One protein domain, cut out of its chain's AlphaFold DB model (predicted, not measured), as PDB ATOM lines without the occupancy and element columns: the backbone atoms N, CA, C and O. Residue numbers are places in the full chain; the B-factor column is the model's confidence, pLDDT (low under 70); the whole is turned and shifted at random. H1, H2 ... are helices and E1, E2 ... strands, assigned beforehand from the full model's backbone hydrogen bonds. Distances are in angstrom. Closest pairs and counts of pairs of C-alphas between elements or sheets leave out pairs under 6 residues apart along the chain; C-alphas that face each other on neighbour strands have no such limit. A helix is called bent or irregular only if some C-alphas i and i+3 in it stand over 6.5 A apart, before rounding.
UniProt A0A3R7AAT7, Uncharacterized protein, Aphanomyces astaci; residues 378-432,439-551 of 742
ATOM      1  N   PHE A 378     210.241 229.051 236.667       76.12
ATOM      2  CA  PHE A 378     210.279 230.432 236.184       76.12
ATOM      3  C   PHE A 378     211.510 231.154 236.732       76.12
ATOM      4  O   PHE A 378     211.534 231.537 237.904       76.12
ATOM      5  N   VAL A 379     212.493 231.396 235.871       72.88
ATOM      6  CA  VAL A 379     213.710 232.149 236.187       72.88
ATOM      7  C   VAL A 379     213.631 233.507 235.492       72.88
ATOM      8  O   VAL A 379     213.192 233.605 234.348       72.88
ATOM      9  N   VAL A 380     214.033 234.576 236.176       74.69
ATOM     10  CA  VAL A 380     214.235 235.878 235.525       74.69
ATOM     11  C   VAL A 380     215.666 235.905 235.007       74.69
ATOM     12  O   VAL A 380     216.601 235.760 235.795       74.69
ATOM     13  N   ASP A 381     215.839 236.057 233.698       60.81
ATOM     14  CA  ASP A 381     217.165 236.233 233.114       60.81
ATOM     15  C   ASP A 381     217.716 237.612 233.498       60.81
ATOM     16  O   ASP A 381     217.108 238.644 233.218       60.81
ATOM     17  N   THR A 382     218.884 237.635 234.137       64.06
ATOM     18  CA  THR A 382     219.530 238.863 234.614       64.06
ATOM     19  C   THR A 382     220.077 239.742 233.487       64.06
ATOM     20  O   THR A 382     220.351 240.914 233.735       64.06
ATOM     21  N   ALA A 383     220.217 239.217 232.263       51.00
ATOM     22  CA  ALA A 383     220.678 239.976 231.101       51.00
ATOM     23  C   ALA A 383     219.539 240.665 230.325       51.00
ATOM     24  O   ALA A 383     219.737 241.761 229.801       51.00
ATOM     25  N   THR A 384     218.355 240.048 230.246       52.00
ATOM     26  CA  THR A 384     217.192 240.580 229.501       52.00
ATOM     27  C   THR A 384     216.066 241.117 230.386       52.00
ATOM     28  O   THR A 384     215.193 241.832 229.895       52.00
ATOM     29  N   ASN A 385     216.071 240.786 231.683       63.28
ATOM     30  CA  ASN A 385     214.966 240.993 232.625       63.28
ATOM     31  C   ASN A 385     213.641 240.323 232.184       63.28
ATOM     32  O   ASN A 385     212.557 240.703 232.633       63.28
ATOM     33  N   GLU A 386     213.710 239.320 231.301       58.34
ATOM     34  CA  GLU A 386     212.554 238.542 230.855       58.34
ATOM     35  C   GLU A 386     212.359 237.289 231.728       58.34
ATOM     36  O   GLU A 386     213.310 236.631 232.160       58.34
ATOM     37  N   ARG A 387     211.094 236.942 232.003       65.19
ATOM     38  CA  ARG A 387     210.728 235.774 232.816       65.19
ATOM     39  C   ARG A 387     210.684 234.509 231.959       65.19
ATOM     40  O   ARG A 387     209.617 234.089 231.506       65.19
ATOM     41  N   ILE A 388     211.844 233.902 231.752       68.62
ATOM     42  CA  ILE A 388     211.985 232.659 230.999       68.62
ATOM     43  C   ILE A 388     211.578 231.429 231.826       68.62
ATOM     44  O   ILE A 388     211.691 231.388 233.050       68.62
ATOM     45  N   VAL A 389     211.104 230.393 231.134       74.62
ATOM     46  CA  VAL A 389     210.976 229.046 231.705       74.62
ATOM     47  C   VAL A 389     212.289 228.309 231.449       74.62
ATOM     48  O   VAL A 389     212.770 228.277 230.313       74.62
ATOM     49  N   GLU A 390     212.857 227.705 232.487       75.38
ATOM     50  CA  GLU A 390     214.105 226.941 232.440       75.38
ATOM     51  C   GLU A 390     213.874 225.507 232.939       75.38
ATOM     52  O   GLU A 390     213.045 225.256 233.810       75.38
ATOM     53  N   PHE A 391     214.615 224.538 232.394       78.19
ATOM     54  CA  PHE A 391     214.571 223.146 232.854       78.19
ATOM     55  C   PHE A 391     215.999 222.603 232.983       78.19
ATOM     56  O   PHE A 391     216.750 222.679 232.001       78.19
ATOM     57  N   PRO A 392     216.391 222.041 234.144       82.81
ATOM     58  CA  PRO A 392     217.777 221.686 234.422       82.81
ATOM     59  C   PRO A 392     218.339 220.674 233.415       82.81
ATOM     60  O   PRO A 392     217.855 219.549 233.262       82.81
ATOM     61  N   MET A 393     219.414 221.087 232.739       75.75
ATOM     62  CA  MET A 393     220.070 220.327 231.668       75.75
ATOM     63  C   MET A 393     220.538 218.939 232.126       75.75
ATOM     64  O   MET A 393     220.412 217.976 231.374       75.75
ATOM     65  N   SER A 394     221.020 218.818 233.365       83.00
ATOM     66  CA  SER A 394     221.426 217.548 233.984       83.00
ATOM     67  C   SER A 394     220.271 216.547 234.073       83.00
ATOM     68  O   SER A 394     220.429 215.391 233.683       83.00
ATOM     69  N   VAL A 395     219.088 216.996 234.505       85.25
ATOM     70  CA  VAL A 395     217.878 216.164 234.588       85.25
ATOM     71  C   VAL A 395     217.419 215.742 233.193       85.25
ATOM     72  O   VAL A 395     217.069 214.577 233.006       85.25
ATOM     73  N   ARG A 396     217.472 216.632 232.187       83.69
ATOM     74  CA  ARG A 396     217.143 216.254 230.798       83.69
ATOM     75  C   ARG A 396     218.099 215.193 230.253       83.69
ATOM     76  O   ARG A 396     217.645 214.186 229.719       83.69
ATOM     77  N   THR A 397     219.403 215.384 230.433       82.00
ATOM     78  CA  THR A 397     220.428 214.420 230.012       82.00
ATOM     79  C   THR A 397     220.251 213.063 230.699       82.00
ATOM     80  O   THR A 397     220.327 212.031 230.034       82.00
ATOM     81  N   LEU A 398     219.917 213.039 231.995       87.31
ATOM     82  CA  LEU A 398     219.588 211.802 232.710       87.31
ATOM     83  C   LEU A 398     218.347 211.106 232.123       87.31
ATOM     84  O   LEU A 398     218.380 209.896 231.914       87.31
ATOM     85  N   ARG A 399     217.275 211.851 231.803       88.69
ATOM     86  CA  ARG A 399     216.073 211.288 231.153       88.69
ATOM     87  C   ARG A 399     216.397 210.654 229.797       88.69
ATOM     88  O   ARG A 399     215.968 209.529 229.554       88.69
ATOM     89  N   ILE A 400     217.211 211.310 228.968       85.00
ATOM     90  CA  ILE A 400     217.676 210.758 227.682       85.00
ATOM     91  C   ILE A 400     218.435 209.437 227.906       85.00
ATOM     92  O   ILE A 400     218.124 208.428 227.273       85.00
ATOM     93  N   TYR A 401     219.387 209.393 228.849       86.88
ATOM     94  CA  TYR A 401     220.134 208.161 229.143       86.88
ATOM     95  C   TYR A 401     219.258 207.025 229.697       86.88
ATOM     96  O   TYR A 401     219.511 205.868 229.371       86.88
ATOM     97  N   VAL A 402     218.211 207.330 230.471       89.25
ATOM     98  CA  VAL A 402     217.214 206.340 230.928       89.25
ATOM     99  C   VAL A 402     216.321 205.855 229.776       89.25
ATOM    100  O   VAL A 402     215.907 204.697 229.763       89.25
ATOM    101  N   GLY A 403     216.053 206.704 228.781       84.50
ATOM    102  CA  GLY A 403     215.253 206.363 227.605       84.50
ATOM    103  C   GLY A 403     215.969 205.489 226.567       84.50
ATOM    104  O   GLY A 403     215.350 204.612 225.960       84.50
ATOM    105  N   MET A 404     217.277 205.678 226.376       85.81
ATOM    106  CA  MET A 404     218.053 204.979 225.339       85.81
ATOM    107  C   MET A 404     218.004 203.433 225.423       85.81
ATOM    108  O   MET A 404     217.808 202.808 224.378       85.81
ATOM    109  N   PRO A 405     218.099 202.778 226.602       90.62
ATOM    110  CA  PRO A 405     217.929 201.326 226.725       90.62
ATOM    111  C   PRO A 405     216.585 200.799 226.205       90.62
ATOM    112  O   PRO A 405     216.548 199.730 225.599       90.62
ATOM    113  N   LEU A 406     215.489 201.548 226.382       88.31
ATOM    114  CA  LEU A 406     214.160 201.158 225.899       88.31
ATOM    115  C   LEU A 406     214.092 201.178 224.363       88.31
ATOM    116  O   LEU A 406     213.557 200.254 223.750       88.31
ATOM    117  N   LEU A 407     214.684 202.197 223.732       85.94
ATOM    118  CA  LEU A 407     214.786 202.275 222.271       85.94
ATOM    119  C   LEU A 407     215.687 201.158 221.715       85.94
ATOM    120  O   LEU A 407     215.327 200.507 220.734       85.94
ATOM    121  N   MET A 408     216.813 200.871 222.376       87.38
ATOM    122  CA  MET A 408     217.702 199.761 222.005       87.38
ATOM    123  C   MET A 408     217.024 198.391 222.143       87.38
ATOM    124  O   MET A 408     217.205 197.537 221.276       87.38
ATOM    125  N   ALA A 409     216.195 198.183 223.172       89.31
ATOM    126  CA  ALA A 409     215.404 196.963 223.328       89.31
ATOM    127  C   ALA A 409     214.379 196.787 222.191       89.31
ATOM    128  O   ALA A 409     214.238 195.686 221.661       89.31
ATOM    129  N   MET A 410     213.722 197.866 221.746       87.06
ATOM    130  CA  MET A 410     212.825 197.831 220.581       87.06
ATOM    131  C   MET A 410     213.563 197.477 219.278       87.06
ATOM    132  O   MET A 410     213.056 196.686 218.480       87.06
ATOM    133  N   VAL A 411     214.781 197.995 219.074       87.38
ATOM    134  CA  VAL A 411     215.632 197.614 217.929       87.38
ATOM    135  C   VAL A 411     216.051 196.142 218.020       87.38
ATOM    136  O   VAL A 411     215.974 195.422 217.023       87.38
ATOM    137  N   ALA A 412     216.423 195.657 219.208       89.75
ATOM    138  CA  ALA A 412     216.750 194.249 219.425       89.75
ATOM    139  C   ALA A 412     215.551 193.325 219.142       89.75
ATOM    140  O   ALA A 412     215.720 192.296 218.490       89.75
ATOM    141  N   LEU A 413     214.331 193.709 219.539       88.62
ATOM    142  CA  LEU A 413     213.103 192.972 219.214       88.62
ATOM    143  C   LEU A 413     212.841 192.903 217.701       88.62
ATOM    144  O   LEU A 413     212.449 191.847 217.207       88.62
ATOM    145  N   ALA A 414     213.112 193.972 216.945       87.38
ATOM    146  CA  ALA A 414     213.007 193.945 215.484       87.38
ATOM    147  C   ALA A 414     214.033 192.989 214.839       87.38
ATOM    148  O   ALA A 414     213.684 192.220 213.941       87.38
ATOM    149  N   VAL A 415     215.274 192.967 215.338       89.75
ATOM    150  CA  VAL A 415     216.312 192.020 214.889       89.75
ATOM    151  C   VAL A 415     215.938 190.572 215.238       89.75
ATOM    152  O   VAL A 415     216.040 189.692 214.385       89.75
ATOM    153  N   LEU A 416     215.439 190.315 216.452       90.00
ATOM    154  CA  LEU A 416     214.961 188.993 216.874       90.00
ATOM    155  C   LEU A 416     213.755 188.522 216.047       90.00
ATOM    156  O   LEU A 416     213.698 187.354 215.667       90.00
ATOM    157  N   SER A 417     212.832 189.424 215.708       86.62
ATOM    158  CA  SER A 417     211.692 189.147 214.822       86.62
ATOM    159  C   SER A 417     212.159 188.703 213.428       86.62
ATOM    160  O   SER A 417     211.731 187.660 212.926       86.62
ATOM    161  N   PHE A 418     213.121 189.423 212.839       86.19
ATOM    162  CA  PHE A 418     213.736 189.061 211.560       86.19
ATOM    163  C   PHE A 418     214.460 187.703 211.612       86.19
ATOM    164  O   PHE A 418     214.272 186.866 210.725       86.19
ATOM    165  N   ILE A 419     215.246 187.445 212.665       89.19
ATOM    166  CA  ILE A 419     215.938 186.159 212.870       89.19
ATOM    167  C   ILE A 419     214.924 185.015 213.011       89.19
ATOM    168  O   ILE A 419     215.076 183.990 212.344       89.19
ATOM    169  N   GLY A 420     213.870 185.199 213.811       85.88
ATOM    170  CA  GLY A 420     212.812 184.209 214.016       85.88
ATOM    171  C   GLY A 420     212.057 183.864 212.730       85.88
ATOM    172  O   GLY A 420     211.805 182.692 212.462       85.88
ATOM    173  N   MET A 421     211.770 184.847 211.872       82.75
ATOM    174  CA  MET A 421     211.150 184.585 210.566       82.75
ATOM    175  C   MET A 421     212.115 183.954 209.554       82.75
ATOM    176  O   MET A 421     211.685 183.136 208.739       82.75
ATOM    177  N   LYS A 422     213.423 184.242 209.630       82.12
ATOM    178  CA  LYS A 422     214.445 183.505 208.863       82.12
ATOM    179  C   LYS A 422     214.545 182.041 209.315       82.12
ATOM    180  O   LYS A 422     214.814 181.171 208.490       82.12
ATOM    181  N   ASP A 423     214.361 181.767 210.603       85.06
ATOM    182  CA  ASP A 423     214.360 180.410 211.155       85.06
ATOM    183  C   ASP A 423     213.079 179.644 210.786       85.06
ATOM    184  O   ASP A 423     213.157 178.547 210.243       85.06
ATOM    185  N   LEU A 424     211.901 180.262 210.935       80.00
ATOM    186  CA  LEU A 424     210.623 179.707 210.470       80.00
ATOM    187  C   LEU A 424     210.651 179.375 208.969       80.00
ATOM    188  O   LEU A 424     210.219 178.299 208.561       80.00
ATOM    189  N   ARG A 425     211.228 180.259 208.142       77.19
ATOM    190  CA  ARG A 425     211.443 180.012 206.708       77.19
ATOM    191  C   ARG A 425     212.340 178.796 206.452       77.19
ATOM    192  O   ARG A 425     212.053 178.037 205.532       77.19
ATOM    193  N   ALA A 426     213.396 178.608 207.244       79.06
ATOM    194  CA  ALA A 426     214.294 177.461 207.118       79.06
ATOM    195  C   ALA A 426     213.618 176.146 207.545       79.06
ATOM    196  O   ALA A 426     213.715 175.157 206.825       79.06
ATOM    197  N   ARG A 427     212.875 176.149 208.662       79.69
ATOM    198  CA  ARG A 427     212.095 174.990 209.133       79.69
ATOM    199  C   ARG A 427     211.053 174.558 208.104       79.69
ATOM    200  O   ARG A 427     210.993 173.383 207.765       79.69
ATOM    201  N   ASN A 428     210.284 175.503 207.561       73.44
ATOM    202  CA  ASN A 428     209.250 175.199 206.569       73.44
ATOM    203  C   ASN A 428     209.855 174.662 205.258       73.44
ATOM    204  O   ASN A 428     209.339 173.699 204.705       73.44
ATOM    205  N   ALA A 429     210.982 175.222 204.802       70.69
ATOM    206  CA  ALA A 429     211.697 174.737 203.617       70.69
ATOM    207  C   ALA A 429     212.333 173.340 203.792       70.69
ATOM    208  O   ALA A 429     212.669 172.706 202.798       70.69
ATOM    209  N   ALA A 430     212.494 172.861 205.029       71.50
ATOM    210  CA  ALA A 430     212.955 171.508 205.337       71.50
ATOM    211  C   ALA A 430     211.806 170.503 205.573       71.50
ATOM    212  O   ALA A 430     212.078 169.322 205.781       71.50
ATOM    213  N   ALA A 431     210.544 170.957 205.583       70.06
ATOM    214  CA  ALA A 431     209.397 170.171 206.052       70.06
ATOM    215  C   ALA A 431     208.340 169.839 204.981       70.06
ATOM    216  O   ALA A 431     207.534 168.939 205.210       70.06
ATOM    217  N   SER A 432     208.315 170.524 203.832       60.44
ATOM    218  CA  SER A 432     207.389 170.224 202.726       60.44
ATOM    219  C   SER A 432     208.099 170.148 201.370       60.44
ATOM    220  O   SER A 432     209.043 170.891 201.114       60.44
ATOM    221  N   PHE A 439     203.911 179.466 199.869       70.94
ATOM    222  CA  PHE A 439     204.095 179.973 201.237       70.94
ATOM    223  C   PHE A 439     205.254 180.978 201.383       70.94
ATOM    224  O   PHE A 439     205.238 181.806 202.298       70.94
ATOM    225  N   MET A 440     206.237 180.975 200.474       70.94
ATOM    226  CA  MET A 440     207.354 181.938 200.467       70.94
ATOM    227  C   MET A 440     206.924 183.423 200.486       70.94
ATOM    228  O   MET A 440     207.395 184.155 201.367       70.94
ATOM    229  N   PRO A 441     206.042 183.913 199.585       79.94
ATOM    230  CA  PRO A 441     205.570 185.299 199.635       79.94
ATOM    231  C   PRO A 441     204.751 185.601 200.896       79.94
ATOM    232  O   PRO A 441     204.852 186.710 201.415       79.94
ATOM    233  N   VAL A 442     204.012 184.628 201.446       81.81
ATOM    234  CA  VAL A 442     203.230 184.802 202.686       81.81
ATOM    235  C   VAL A 442     204.149 185.094 203.876       81.81
ATOM    236  O   VAL A 442     203.914 186.054 204.607       81.81
ATOM    237  N   ILE A 443     205.246 184.344 204.034       80.31
ATOM    238  CA  ILE A 443     206.243 184.599 205.093       80.31
ATOM    239  C   ILE A 443     206.887 185.986 204.914       80.31
ATOM    240  O   ILE A 443     207.100 186.707 205.890       80.31
ATOM    241  N   SER A 444     207.152 186.404 203.671       81.88
ATOM    242  CA  SER A 444     207.691 187.741 203.388       81.88
ATOM    243  C   SER A 444     206.688 188.868 203.680       81.88
ATOM    244  O   SER A 444     207.086 189.928 204.163       81.88
ATOM    245  N   ALA A 445     205.397 188.648 203.422       86.31
ATOM    246  CA  ALA A 445     204.331 189.598 203.728       86.31
ATOM    247  C   ALA A 445     204.109 189.732 205.243       86.31
ATOM    248  O   ALA A 445     204.001 190.849 205.747       86.31
ATOM    249  N   LEU A 446     204.128 188.618 205.986       84.75
ATOM    250  CA  LEU A 446     204.064 188.622 207.451       84.75
ATOM    251  C   LEU A 446     205.239 189.393 208.072       84.75
ATOM    252  O   LEU A 446     205.024 190.177 208.993       84.75
ATOM    253  N   ASN A 447     206.451 189.257 207.521       84.12
ATOM    254  CA  ASN A 447     207.612 190.052 207.934       84.12
ATOM    255  C   ASN A 447     207.407 191.557 207.685       84.12
ATOM    256  O   ASN A 447     207.631 192.369 208.580       84.12
ATOM    257  N   ALA A 448     206.909 191.943 206.505       87.31
ATOM    258  CA  ALA A 448     206.600 193.342 206.209       87.31
ATOM    259  C   ALA A 448     205.534 193.920 207.162       87.31
ATOM    260  O   ALA A 448     205.707 195.022 207.682       87.31
ATOM    261  N   VAL A 449     204.469 193.165 207.458       90.88
ATOM    262  CA  VAL A 449     203.431 193.559 208.426       90.88
ATOM    263  C   VAL A 449     204.005 193.680 209.842       90.88
ATOM    264  O   VAL A 449     203.737 194.673 210.515       90.88
ATOM    265  N   ALA A 450     204.836 192.732 210.285       87.69
ATOM    266  CA  ALA A 450     205.489 192.783 211.593       87.69
ATOM    267  C   ALA A 450     206.390 194.022 211.741       87.69
ATOM    268  O   ALA A 450     206.317 194.711 212.757       87.69
ATOM    269  N   ILE A 451     207.175 194.359 210.711       88.69
ATOM    270  CA  ILE A 451     208.011 195.568 210.682       88.69
ATOM    271  C   ILE A 451     207.149 196.838 210.749       88.69
ATOM    272  O   ILE A 451     207.456 197.734 211.531       88.69
ATOM    273  N   ILE A 452     206.046 196.912 209.994       91.06
ATOM    274  CA  ILE A 452     205.125 198.063 210.028       91.06
ATOM    275  C   ILE A 452     204.479 198.217 211.416       91.06
ATOM    276  O   ILE A 452     204.369 199.332 211.920       91.06
ATOM    277  N   LEU A 453     204.074 197.121 212.063       90.69
ATOM    278  CA  LEU A 453     203.516 197.162 213.419       90.69
ATOM    279  C   LEU A 453     204.566 197.598 214.454       90.69
ATOM    280  O   LEU A 453     204.275 198.457 215.289       90.69
ATOM    281  N   LEU A 454     205.792 197.074 214.367       88.06
ATOM    282  CA  LEU A 454     206.910 197.478 215.224       88.06
ATOM    283  C   LEU A 454     207.269 198.960 215.042       88.06
ATOM    284  O   LEU A 454     207.476 199.642 216.040       88.06
ATOM    285  N   ASP A 455     207.262 199.485 213.812       88.62
ATOM    286  CA  ASP A 455     207.460 200.913 213.521       88.62
ATOM    287  C   ASP A 455     206.365 201.795 214.148       88.62
ATOM    288  O   ASP A 455     206.667 202.836 214.738       88.62
ATOM    289  N   LYS A 456     205.094 201.367 214.114       88.44
ATOM    290  CA  LYS A 456     203.998 202.091 214.785       88.44
ATOM    291  C   LYS A 456     204.154 202.104 216.306       88.44
ATOM    292  O   LYS A 456     203.925 203.150 216.918       88.44
ATOM    293  N   VAL A 457     204.556 200.986 216.914       90.19
ATOM    294  CA  VAL A 457     204.812 200.906 218.364       90.19
ATOM    295  C   VAL A 457     206.034 201.747 218.741       90.19
ATOM    296  O   VAL A 457     205.932 202.590 219.630       90.19
ATOM    297  N   TYR A 458     207.148 201.600 218.019       87.81
ATOM    298  CA  TYR A 458     208.358 202.409 218.186       87.81
ATOM    299  C   TYR A 458     208.047 203.905 218.075       87.81
ATOM    300  O   TYR A 458     208.385 204.668 218.976       87.81
ATOM    301  N   SER A 459     207.314 204.321 217.039       86.38
ATOM    302  CA  SER A 459     206.898 205.713 216.839       86.38
ATOM    303  C   SER A 459     206.090 206.259 218.018       86.38
ATOM    304  O   SER A 459     206.284 207.411 218.406       86.38
ATOM    305  N   LYS A 460     205.195 205.459 218.615       87.12
ATOM    306  CA  LYS A 460     204.419 205.860 219.801       87.12
ATOM    307  C   LYS A 460     205.292 205.976 221.052       87.12
ATOM    308  O   LYS A 460     205.179 206.978 221.758       87.12
ATOM    309  N   VAL A 461     206.177 205.008 221.293       88.81
ATOM    310  CA  VAL A 461     207.134 205.035 222.413       88.81
ATOM    311  C   VAL A 461     208.075 206.237 222.285       88.81
ATOM    312  O   VAL A 461     208.189 207.016 223.226       88.81
ATOM    313  N   ALA A 462     208.671 206.459 221.111       85.94
ATOM    314  CA  ALA A 462     209.604 207.553 220.854       85.94
ATOM    315  C   ALA A 462     208.966 208.944 221.026       85.94
ATOM    316  O   ALA A 462     209.594 209.826 221.611       85.94
ATOM    317  N   HIS A 463     207.712 209.148 220.595       83.81
ATOM    318  CA  HIS A 463     206.982 210.396 220.867       83.81
ATOM    319  C   HIS A 463     206.743 210.609 222.370       83.81
ATOM    320  O   HIS A 463     207.000 211.700 222.876       83.81
ATOM    321  N   GLY A 464     206.279 209.580 223.091       84.12
ATOM    322  CA  GLY A 464     206.055 209.666 224.540       84.12
ATOM    323  C   GLY A 464     207.344 209.952 225.317       84.12
ATOM    324  O   GLY A 464     207.354 210.776 226.228       84.12
ATOM    325  N   LEU A 465     208.448 209.334 224.893       85.31
ATOM    326  CA  LEU A 465     209.779 209.529 225.457       85.31
ATOM    327  C   LEU A 465     210.314 210.944 225.176       85.31
ATOM    328  O   LEU A 465     210.713 211.635 226.105       85.31
ATOM    329  N   THR A 466     210.203 211.430 223.933       83.88
ATOM    330  CA  THR A 466     210.601 212.801 223.541       83.88
ATOM    331  C   THR A 466     209.798 213.871 224.297       83.88
ATOM    332  O   THR A 466     210.332 214.924 224.643       83.88
ATOM    333  N   HIS A 467     208.519 213.607 224.591       81.94
ATOM    334  CA  HIS A 467     207.695 214.470 225.443       81.94
ATOM    335  C   HIS A 467     208.169 214.439 226.908       81.94
ATOM    336  O   HIS A 467     208.310 215.488 227.535       81.94
ATOM    337  N   TRP A 468     208.479 213.258 227.454       83.75
ATOM    338  CA  TRP A 468     209.006 213.103 228.817       83.75
ATOM    339  C   TRP A 468     210.406 213.719 229.007       83.75
ATOM    340  O   TRP A 468     210.713 214.240 230.081       83.75
ATOM    341  N   GLU A 469     211.237 213.730 227.965       83.31
ATOM    342  CA  GLU A 469     212.535 214.417 227.941       83.31
ATOM    343  C   GLU A 469     212.422 215.951 227.991       83.31
ATOM    344  O   GLU A 469     213.376 216.599 228.418       83.31
ATOM    345  N   ASN A 470     211.268 216.537 227.640       83.81
ATOM    346  CA  ASN A 470     210.959 217.961 227.827       83.81
ATOM    347  C   ASN A 470     211.966 218.924 227.144       83.81
ATOM    348  O   ASN A 470     212.789 219.589 227.781       83.81
ATOM    349  N   HIS A 471     211.910 219.002 225.810       77.31
ATOM    350  CA  HIS A 471     212.821 219.827 225.000       77.31
ATOM    351  C   HIS A 471     212.322 221.267 224.795       77.31
ATOM    352  O   HIS A 471     211.208 221.482 224.318       77.31
ATOM    353  N   ARG A 472     213.186 222.259 225.075       67.38
ATOM    354  CA  ARG A 472     212.846 223.701 225.051       67.38
ATOM    355  C   ARG A 472     212.365 224.218 223.696       67.38
ATOM    356  O   ARG A 472     211.475 225.057 223.666       67.38
ATOM    357  N   THR A 473     212.905 223.733 222.576       65.31
ATOM    358  CA  THR A 473     212.467 224.158 221.231       65.31
ATOM    359  C   THR A 473     211.828 223.008 220.461       65.31
ATOM    360  O   THR A 473     212.271 221.859 220.562       65.31
ATOM    361  N   VAL A 474     210.833 223.323 219.624       61.53
ATOM    362  CA  VAL A 474     210.221 222.349 218.699       61.53
ATOM    363  C   VAL A 474     211.285 221.735 217.784       61.53
ATOM    364  O   VAL A 474     211.264 220.533 217.531       61.53
ATOM    365  N   ARG A 475     212.277 222.537 217.361       61.72
ATOM    366  CA  ARG A 475     213.423 222.067 216.569       61.72
ATOM    367  C   ARG A 475     214.165 220.944 217.299       61.72
ATOM    368  O   ARG A 475     214.338 219.890 216.705       61.72
ATOM    369  N   CYS A 476     214.547 221.129 218.565       65.75
ATOM    370  CA  CYS A 476     215.246 220.100 219.345       65.75
ATOM    371  C   CYS A 476     214.427 218.803 219.464       65.75
ATOM    372  O   CYS A 476     214.953 217.735 219.150       65.75
ATOM    373  N   ALA A 477     213.141 218.901 219.822       62.78
ATOM    374  CA  ALA A 477     212.246 217.743 219.920       62.78
ATOM    375  C   ALA A 477     212.196 216.945 218.602       62.78
ATOM    376  O   ALA A 477     212.459 215.742 218.586       62.78
ATOM    377  N   SER A 478     211.957 217.625 217.475       59.69
ATOM    378  CA  SER A 478     211.982 217.000 216.149       59.69
ATOM    379  C   SER A 478     213.361 216.441 215.784       59.69
ATOM    380  O   SER A 478     213.437 215.355 215.218       59.69
ATOM    381  N   THR A 479     214.463 217.124 216.120       64.88
ATOM    382  CA  THR A 479     215.819 216.651 215.772       64.88
ATOM    383  C   THR A 479     216.204 215.346 216.464       64.88
ATOM    384  O   THR A 479     217.003 214.606 215.896       64.88
ATOM    385  N   ILE A 480     215.636 215.060 217.641       66.62
ATOM    386  CA  ILE A 480     215.883 213.835 218.415       66.62
ATOM    387  C   ILE A 480     214.954 212.720 217.933       66.62
ATOM    388  O   ILE A 480     215.441 211.686 217.486       66.62
ATOM    389  N   LEU A 481     213.642 212.979 217.884       59.47
ATOM    390  CA  LEU A 481     212.636 212.040 217.373       59.47
ATOM    391  C   LEU A 481     212.939 211.545 215.946       59.47
ATOM    392  O   LEU A 481     212.700 210.385 215.623       59.47
ATOM    393  N   MET A 482     213.437 212.435 215.080       59.16
ATOM    394  CA  MET A 482     213.688 212.147 213.664       59.16
ATOM    395  C   MET A 482     215.165 211.846 213.363       59.16
ATOM    396  O   MET A 482     215.468 211.397 212.259       59.16
ATOM    397  N   SER A 483     216.084 212.115 214.304       56.72
ATOM    398  CA  SER A 483     217.548 212.086 214.130       56.72
ATOM    399  C   SER A 483     218.008 212.751 212.820       56.72
ATOM    400  O   SER A 483     218.214 212.073 211.825       56.72
ATOM    401  N   ASN A 484     218.114 214.088 212.805       53.81
ATOM    402  CA  ASN A 484     218.432 214.956 211.644       53.81
ATOM    403  C   ASN A 484     218.833 214.259 210.316       53.81
ATOM    404  O   ASN A 484     219.862 213.589 210.219       53.81
ATOM    405  N   LEU A 485     218.086 214.531 209.237       57.00
ATOM    406  CA  LEU A 485     218.231 213.855 207.937       57.00
ATOM    407  C   LEU A 485     219.674 213.820 207.383       57.00
ATOM    408  O   LEU A 485     220.060 212.827 206.771       57.00
ATOM    409  N   VAL A 486     220.479 214.866 207.610       62.66
ATOM    410  CA  VAL A 486     221.866 214.963 207.112       62.66
ATOM    411  C   VAL A 486     222.816 213.952 207.786       62.66
ATOM    412  O   VAL A 486     223.363 213.122 207.055       62.66
ATOM    413  N   PRO A 487     223.011 213.925 209.123       67.62
ATOM    414  CA  PRO A 487     223.806 212.873 209.759       67.62
ATOM    415  C   PRO A 487     223.244 211.464 209.508       67.62
ATOM    416  O   PRO A 487     224.032 210.549 209.269       67.62
ATOM    417  N   LEU A 488     221.917 211.275 209.434       67.56
ATOM    418  CA  LEU A 488     221.340 209.984 209.030       67.56
ATOM    419  C   LEU A 488     221.770 209.555 207.616       67.56
ATOM    420  O   LEU A 488     222.129 208.396 207.414       67.56
ATOM    421  N   LEU A 489     221.767 210.462 206.632       66.31
ATOM    422  CA  LEU A 489     222.281 210.190 205.281       66.31
ATOM    423  C   LEU A 489     223.785 209.875 205.305       66.31
ATOM    424  O   LEU A 489     224.233 208.947 204.630       66.31
ATOM    425  N   GLN A 490     224.568 210.593 206.115       71.12
ATOM    426  CA  GLN A 490     226.002 210.335 206.248       71.12
ATOM    427  C   GLN A 490     226.305 208.963 206.873       71.12
ATOM    428  O   GLN A 490     227.237 208.306 206.401       71.12
ATOM    429  N   VAL A 491     225.527 208.523 207.871       76.62
ATOM    430  CA  VAL A 491     225.612 207.186 208.494       76.62
ATOM    431  C   VAL A 491     225.155 206.098 207.523       76.62
ATOM    432  O   VAL A 491     225.903 205.151 207.291       76.62
ATOM    433  N   ARG A 492     223.988 206.262 206.880       75.12
ATOM    434  CA  ARG A 492     223.477 205.323 205.863       75.12
ATOM    435  C   ARG A 492     224.472 205.119 204.724       75.12
ATOM    436  O   ARG A 492     224.656 203.990 204.293       75.12
ATOM    437  N   TYR A 493     225.169 206.171 204.288       74.88
ATOM    438  CA  TYR A 493     226.243 206.028 203.304       74.88
ATOM    439  C   TYR A 493     227.423 205.195 203.830       74.88
ATOM    440  O   TYR A 493     227.923 204.357 203.091       74.88
ATOM    441  N   ARG A 494     227.888 205.410 205.075       78.12
ATOM    442  CA  ARG A 494     228.992 204.603 205.643       78.12
ATOM    443  C   ARG A 494     228.604 203.121 205.652       78.12
ATOM    444  O   ARG A 494     229.330 202.310 205.095       78.12
ATOM    445  N   ALA A 495     227.411 202.808 206.164       80.12
ATOM    446  CA  ALA A 495     226.866 201.453 206.149       80.12
ATOM    447  C   ALA A 495     226.720 200.885 204.723       80.12
ATOM    448  O   ALA A 495     227.031 199.722 204.503       80.12
ATOM    449  N   ALA A 496     226.300 201.692 203.743       80.44
ATOM    450  CA  ALA A 496     226.184 201.258 202.350       80.44
ATOM    451  C   ALA A 496     227.539 200.918 201.705       80.44
ATOM    452  O   ALA A 496     227.597 199.985 200.910       80.44
ATOM    453  N   VAL A 497     228.632 201.612 202.055       79.06
ATOM    454  CA  VAL A 497     229.983 201.233 201.597       79.06
ATOM    455  C   VAL A 497     230.362 199.863 202.160       79.06
ATOM    456  O   VAL A 497     230.678 198.970 201.376       79.06
ATOM    457  N   THR A 498     230.244 199.660 203.475       82.00
ATOM    458  CA  THR A 498     230.539 198.374 204.131       82.00
ATOM    459  C   THR A 498     229.671 197.234 203.587       82.00
ATOM    460  O   THR A 498     230.183 196.166 203.264       82.00
ATOM    461  N   VAL A 499     228.363 197.457 203.410       82.62
ATOM    462  CA  VAL A 499     227.428 196.459 202.859       82.62
ATOM    463  C   VAL A 499     227.743 196.131 201.400       82.62
ATOM    464  O   VAL A 499     227.729 194.958 201.037       82.62
ATOM    465  N   ASN A 500     228.080 197.119 200.566       79.62
ATOM    466  CA  ASN A 500     228.464 196.865 199.175       79.62
ATOM    467  C   ASN A 500     229.806 196.123 199.086       79.62
ATOM    468  O   ASN A 500     229.942 195.218 198.265       79.62
ATOM    469  N   CYS A 501     230.773 196.440 199.953       76.38
ATOM    470  CA  CYS A 501     232.028 195.696 200.042       76.38
ATOM    471  C   CYS A 501     231.767 194.244 200.481       76.38
ATOM    472  O   CYS A 501     232.187 193.311 199.799       76.38
ATOM    473  N   ALA A 502     230.987 194.030 201.544       79.56
ATOM    474  CA  ALA A 502     230.594 192.697 201.999       79.56
ATOM    475  C   ALA A 502     229.810 191.906 200.932       79.56
ATOM    476  O   ALA A 502     230.010 190.702 200.784       79.56
ATOM    477  N   LEU A 503     228.966 192.567 200.133       75.81
ATOM    478  CA  LEU A 503     228.280 191.929 199.010       75.81
ATOM    479  C   LEU A 503     229.274 191.505 197.919       75.81
ATOM    480  O   LEU A 503     229.182 190.382 197.429       75.81
ATOM    481  N   LEU A 504     230.266 192.339 197.584       69.81
ATOM    482  CA  LEU A 504     231.337 191.974 196.648       69.81
ATOM    483  C   LEU A 504     232.163 190.784 197.166       69.81
ATOM    484  O   LEU A 504     232.448 189.874 196.387       69.81
ATOM    485  N   TYR A 505     232.467 190.719 198.470       74.12
ATOM    486  CA  TYR A 505     233.134 189.559 199.090       74.12
ATOM    487  C   TYR A 505     232.397 188.243 198.814       74.12
ATOM    488  O   TYR A 505     233.028 187.225 198.516       74.12
ATOM    489  N   LEU A 506     231.067 188.278 198.923       75.06
ATOM    490  CA  LEU A 506     230.184 187.115 198.830       75.06
ATOM    491  C   LEU A 506     229.781 186.749 197.393       75.06
ATOM    492  O   LEU A 506     229.372 185.616 197.166       75.06
ATOM    493  N   THR A 507     229.875 187.682 196.439       70.06
ATOM    494  CA  THR A 507     229.379 187.495 195.059       70.06
ATOM    495  C   THR A 507     230.463 187.397 193.987       70.06
ATOM    496  O   THR A 507     230.154 186.962 192.881       70.06
ATOM    497  N   THR A 508     231.711 187.796 194.264       64.25
ATOM    498  CA  THR A 508     232.766 187.850 193.234       64.25
ATOM    499  C   THR A 508     233.882 186.829 193.449       64.25
ATOM    500  O   THR A 508     234.514 186.781 194.510       64.25
ATOM    501  N   ASP A 509     234.200 186.062 192.407       59.75
ATOM    502  CA  ASP A 509     235.403 185.227 192.337       59.75
ATOM    503  C   ASP A 509     236.605 186.070 191.901       59.75
ATOM    504  O   ASP A 509     237.081 186.033 190.769       59.75
ATOM    505  N   ILE A 510     237.104 186.868 192.851       55.16
ATOM    506  CA  ILE A 510     238.205 187.831 192.675       55.16
ATOM    507  C   ILE A 510     239.486 187.176 192.102       55.16
ATOM    508  O   ILE A 510     240.278 187.847 191.441       55.16
ATOM    509  N   HIS A 511     239.653 185.858 192.263       53.47
ATOM    510  CA  HIS A 511     240.727 185.066 191.650       53.47
ATOM    511  C   HIS A 511     240.761 185.116 190.110       53.47
ATOM    512  O   HIS A 511     241.812 184.856 189.533       53.47
ATOM    513  N   ALA A 512     239.661 185.479 189.440       56.34
ATOM    514  CA  ALA A 512     239.627 185.686 187.990       56.34
ATOM    515  C   ALA A 512     240.126 187.079 187.542       56.34
ATOM    516  O   ALA A 512     240.353 187.288 186.352       56.34
ATOM    517  N   TYR A 513     240.280 188.033 188.471       55.19
ATOM    518  CA  TYR A 513     240.565 189.445 188.170       55.19
ATOM    519  C   TYR A 513     241.853 189.988 188.805       55.19
ATOM    520  O   TYR A 513     242.382 190.990 188.324       55.19
ATOM    521  N   LEU A 514     242.379 189.359 189.861       54.72
ATOM    522  CA  LEU A 514     243.694 189.703 190.412       54.72
ATOM    523  C   LEU A 514     244.804 188.883 189.732       54.72
ATOM    524  O   LEU A 514     244.712 187.655 189.714       54.72
ATOM    525  N   PRO A 515     245.881 189.514 189.226       52.75
ATOM    526  CA  PRO A 515     247.032 188.780 188.717       52.75
ATOM    527  C   PRO A 515     247.734 188.023 189.851       52.75
ATOM    528  O   PRO A 515     247.947 188.550 190.947       52.75
ATOM    529  N   THR A 516     248.158 186.792 189.563       54.47
ATOM    530  CA  THR A 516     248.795 185.858 190.511       54.47
ATOM    531  C   THR A 516     250.156 186.317 191.050       54.47
ATOM    532  O   THR A 516     250.730 185.649 191.902       54.47
ATOM    533  N   SER A 517     250.675 187.456 190.590       54.12
ATOM    534  CA  SER A 517     251.945 188.046 191.023       54.12
ATOM    535  C   SER A 517     251.856 188.916 192.282       54.12
ATOM    536  O   SER A 517     252.898 189.292 192.812       54.12
ATOM    537  N   PHE A 518     250.654 189.263 192.766       51.28
ATOM    538  CA  PHE A 518     250.501 190.184 193.908       51.28
ATOM    539  C   PHE A 518     250.473 189.501 195.286       51.28
ATOM    540  O   PHE A 518     250.633 190.166 196.307       51.28
ATOM    541  N   PHE A 519     250.294 188.178 195.325       49.44
ATOM    542  CA  PHE A 519     250.330 187.378 196.547       49.44
ATOM    543  C   PHE A 519     251.229 186.166 196.322       49.44
ATOM    544  O   PHE A 519     250.989 185.380 195.407       49.44
ATOM    545  N   ALA A 520     252.259 186.018 197.157       45.25
ATOM    546  CA  ALA A 520     253.055 184.798 197.194       45.25
ATOM    547  C   ALA A 520     252.170 183.597 197.580       45.25
ATOM    548  O   ALA A 520     251.141 183.762 198.240       45.25
ATOM    549  N   ALA A 521     252.564 182.403 197.140       52.53
ATOM    550  CA  ALA A 521     251.772 181.191 197.317       52.53
ATOM    551  C   ALA A 521     251.512 180.839 198.797       52.53
ATOM    552  O   ALA A 521     252.285 181.183 199.690       52.53
ATOM    553  N   ASP A 522     250.429 180.091 199.010       50.16
ATOM    554  CA  ASP A 522     250.170 179.267 200.196       50.16
ATOM    555  C   ASP A 522     249.981 179.978 201.551       50.16
ATOM    556  O   ASP A 522     250.427 179.508 202.596       50.16
ATOM    557  N   ALA A 523     249.174 181.047 201.565       45.25
ATOM    558  CA  ALA A 523     248.517 181.535 202.786       45.25
ATOM    559  C   ALA A 523     247.045 181.944 202.547       45.25
ATOM    560  O   ALA A 523     246.759 183.041 202.078       45.25
ATOM    561  N   ALA A 524     246.111 181.043 202.890       49.44
ATOM    562  CA  ALA A 524     244.660 181.257 203.039       49.44
ATOM    563  C   ALA A 524     244.008 182.309 202.104       49.44
ATOM    564  O   ALA A 524     243.801 183.468 202.483       49.44
ATOM    565  N   THR A 525     243.568 181.860 200.921       62.94
ATOM    566  CA  THR A 525     242.891 182.658 199.874       62.94
ATOM    567  C   THR A 525     241.766 183.569 200.386       62.94
ATOM    568  O   THR A 525     241.630 184.698 199.914       62.94
ATOM    569  N   SER A 526     240.997 183.125 201.384       62.69
ATOM    570  CA  SER A 526     239.948 183.914 202.043       62.69
ATOM    571  C   SER A 526     240.484 185.142 202.790       62.69
ATOM    572  O   SER A 526     239.906 186.223 202.684       62.69
ATOM    573  N   THR A 527     241.604 185.018 203.510       72.25
ATOM    574  CA  THR A 527     242.196 186.145 204.255       72.25
ATOM    575  C   THR A 527     242.830 187.182 203.333       72.25
ATOM    576  O   THR A 527     242.622 188.375 203.546       72.25
ATOM    577  N   ALA A 528     243.506 186.762 202.257       70.44
ATOM    578  CA  ALA A 528     244.010 187.688 201.240       70.44
ATOM    579  C   ALA A 528     242.858 188.457 200.560       70.44
ATOM    580  O   ALA A 528     242.904 189.685 200.459       70.44
ATOM    581  N   LYS A 529     241.774 187.754 200.184       68.75
ATOM    582  CA  LYS A 529     240.544 188.355 199.634       68.75
ATOM    583  C   LYS A 529     239.940 189.400 200.582       68.75
ATOM    584  O   LYS A 529     239.528 190.469 200.132       68.75
ATOM    585  N   LEU A 530     239.912 189.106 201.885       77.88
ATOM    586  CA  LEU A 530     239.401 190.010 202.916       77.88
ATOM    587  C   LEU A 530     240.261 191.277 203.051       77.88
ATOM    588  O   LEU A 530     239.707 192.373 203.065       77.88
ATOM    589  N   TRP A 531     241.592 191.156 203.099       81.44
ATOM    590  CA  TRP A 531     242.492 192.310 203.236       81.44
ATOM    591  C   TRP A 531     242.446 193.261 202.033       81.44
ATOM    592  O   TRP A 531     242.398 194.475 202.232       81.44
ATOM    593  N   VAL A 532     242.399 192.739 200.799       72.88
ATOM    594  CA  VAL A 532     242.244 193.570 199.585       72.88
ATOM    595  C   VAL A 532     240.956 194.388 199.657       72.88
ATOM    596  O   VAL A 532     240.968 195.603 199.454       72.88
ATOM    597  N   LEU A 533     239.846 193.731 199.988       72.94
ATOM    598  CA  LEU A 533     238.540 194.370 200.082       72.94
ATOM    599  C   LEU A 533     238.471 195.400 201.216       72.94
ATOM    600  O   LEU A 533     237.946 196.491 201.013       72.94
ATOM    601  N   LEU A 534     239.033 195.082 202.385       83.94
ATOM    602  CA  LEU A 534     239.104 195.994 203.526       83.94
ATOM    603  C   LEU A 534     239.931 197.245 203.185       83.94
ATOM    604  O   LEU A 534     239.568 198.349 203.590       83.94
ATOM    605  N   GLY A 535     240.998 197.090 202.393       80.69
ATOM    606  CA  GLY A 535     241.773 198.198 201.835       80.69
ATOM    607  C   GLY A 535     240.955 199.074 200.881       80.69
ATOM    608  O   GLY A 535     240.997 200.299 200.993       80.69
ATOM    609  N   VAL A 536     240.154 198.473 199.992       77.81
ATOM    610  CA  VAL A 536     239.230 199.204 199.102       77.81
ATOM    611  C   VAL A 536     238.148 199.943 199.901       77.81
ATOM    612  O   VAL A 536     237.875 201.109 199.615       77.81
ATOM    613  N   GLU A 537     237.576 199.324 200.936       84.38
ATOM    614  CA  GLU A 537     236.618 199.974 201.839       84.38
ATOM    615  C   GLU A 537     237.237 201.199 202.529       84.38
ATOM    616  O   GLU A 537     236.676 202.297 202.467       84.38
ATOM    617  N   HIS A 538     238.423 201.047 203.126       88.25
ATOM    618  CA  HIS A 538     239.121 202.149 203.793       88.25
ATOM    619  C   HIS A 538     239.546 203.250 202.814       88.25
ATOM    620  O   HIS A 538     239.472 204.427 203.166       88.25
ATOM    621  N   LEU A 539     239.911 202.906 201.575       80.94
ATOM    622  CA  LEU A 539     240.194 203.878 200.518       80.94
ATOM    623  C   LEU A 539     238.942 204.693 200.153       80.94
ATOM    624  O   LEU A 539     239.006 205.919 200.097       80.94
ATOM    625  N   VAL A 540     237.785 204.048 199.967       76.75
ATOM    626  CA  VAL A 540     236.512 204.732 199.665       76.75
ATOM    627  C   VAL A 540     236.051 205.607 200.838       76.75
ATOM    628  O   VAL A 540     235.625 206.748 200.633       76.75
ATOM    629  N   LEU A 541     236.175 205.122 202.078       81.00
ATOM    630  CA  LEU A 541     235.872 205.902 203.283       81.00
ATOM    631  C   LEU A 541     236.849 207.077 203.475       81.00
ATOM    632  O   LEU A 541     236.415 208.167 203.849       81.00
ATOM    633  N   GLY A 542     238.135 206.890 203.163       81.69
ATOM    634  CA  GLY A 542     239.166 207.928 203.193       81.69
ATOM    635  C   GLY A 542     238.931 209.021 202.150       81.69
ATOM    636  O   GLY A 542     238.927 210.202 202.489       81.69
ATOM    637  N   ILE A 543     238.618 208.643 200.905       80.69
ATOM    638  CA  ILE A 543     238.223 209.580 199.839       80.69
ATOM    639  C   ILE A 543     236.960 210.356 200.248       80.69
ATOM    640  O   ILE A 543     236.896 211.571 200.054       80.69
ATOM    641  N   LYS A 544     235.975 209.703 200.886       76.69
ATOM    642  CA  LYS A 544     234.805 210.401 201.447       76.69
ATOM    643  C   LYS A 544     235.204 211.419 202.519       76.69
ATOM    644  O   LYS A 544     234.707 212.543 202.486       76.69
ATOM    645  N   ALA A 545     236.064 211.042 203.465       80.12
ATOM    646  CA  ALA A 545     236.520 211.936 204.527       80.12
ATOM    647  C   ALA A 545     237.278 213.146 203.956       80.12
ATOM    648  O   ALA A 545     236.978 214.277 204.326       80.12
ATOM    649  N   ALA A 546     238.170 212.927 202.986       82.50
ATOM    650  CA  ALA A 546     238.884 213.992 202.288       82.50
ATOM    651  C   ALA A 546     237.931 214.957 201.555       82.50
ATOM    652  O   ALA A 546     238.083 216.169 201.679       82.50
ATOM    653  N   MET A 547     236.900 214.454 200.861       77.81
ATOM    654  CA  MET A 547     235.878 215.314 200.240       77.81
ATOM    655  C   MET A 547     235.071 216.119 201.269       77.81
ATOM    656  O   MET A 547     234.791 217.289 201.032       77.81
ATOM    657  N   ALA A 548     234.711 215.514 202.405       73.38
ATOM    658  CA  ALA A 548     233.939 216.174 203.460       73.38
ATOM    659  C   ALA A 548     234.746 217.214 204.264       73.38
ATOM    660  O   ALA A 548     234.149 218.059 204.921       73.38
ATOM    661  N   LEU A 549     236.083 217.155 204.219       80.81
ATOM    662  CA  LEU A 549     236.979 218.162 204.801       80.81
ATOM    663  C   LEU A 549     237.412 219.227 203.776       80.81
ATOM    664  O   LEU A 549     237.643 220.374 204.144       80.81
ATOM    665  N   GLY A 550     237.525 218.862 202.494       80.25
ATOM    666  CA  GLY A 550     237.965 219.757 201.416       80.25
ATOM    667  C   GLY A 550     236.860 220.610 200.778       80.25
ATOM    668  O   GLY A 550     237.165 221.568 200.069       80.25
ATOM    669  N   ILE A 551     235.581 220.286 201.002       80.69
ATOM    670  CA  ILE A 551     234.437 221.081 200.535       80.69
ATOM    671  C   ILE A 551     233.839 221.823 201.740       80.69
ATOM    672  O   ILE A 551     233.292 221.160 202.618       80.69
TER     673      ILE A 551
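AT A GLANCE: This is residues 378 to 432 and 439 to 551 of the 742 residues of an uncharacterized protein of Aphanomyces astaci (UniProt A0A3R7AAT7). Two pairs of long helices, H1 with H2 and H4 with H5, each pair side by side and running opposite ways, make an open shape; the pairs stay apart and are joined along the chain through short H3. A small strand hairpin, E1 and E2, lies at one end of the longest axis. The printed part has 168 residues with two named strands and then five named helices; the sheet is antiparallel and the class is mostly helix. The whole is extended, with a radius of gyration of the C-alphas of 24.5 A, and flat, spanning 78 by 54 by 24 A.

HOW THE PARTS SIT: Look first at the hairpin of E1, residues 378 to 380, and E2, residues 387 to 390, antiparallel, with N 379 and O 388 within hydrogen-bond range at 2.9 A. H1, residues 393 to 429, was assigned as one helix by its hydrogen bonds but is bent, with C-alphas 402 and 405 6.6 A apart; arms H1a, 393 to 402, and H1b, 405 to 429, stand at 19 degrees, a shallow tilt. H1b touches H2, residues 439 to 469, opposite ways at a shallow tilt of 6 degrees, closest at the C-alphas of Met 410 and Tyr 458, 6.8 A. H3, residues 474 to 481, touches residues 462 to 467 of H2 alone, a helical hairpin at a steep tilt of 40 degrees, closest at the C-alphas of Thr 466 and Ala 477, 6.3 A. H4, residues 485 to 507, is apart from H2 and H3. It forms a helical hairpin with H5, residues 525 to 550, at a shallow tilt of 23 degrees, closest at the C-alphas of Cys 501 and Glu 537, 6.5 A. Every O i to N i+4 pair is within hydrogen-bond range in H1a, H1b, H2, H3, H4 and H5.

IN THESE COORDINATES: Find C-alpha 378, where E1 begins, at (210.279, 230.432, 236.184). From first to last C-alpha H1b runs 35.8 A, H2 44.4 A, H4 31.4 A and H5 37.5 A, ending at C-alpha 550, (237.965, 219.757, 201.416).

THE WHOLE: The C-alphas farthest apart, of Asn 385 and Ala 521, are 78.6 A apart. Residues 433 to 438 are not printed; C-alphas 432 and 439 are 10.4 A apart across the cut. The link from H4 to H5 is long. Confidence is low, with pLDDT under 70, in 48 residues, among them 472 to 489 and 508 to 526.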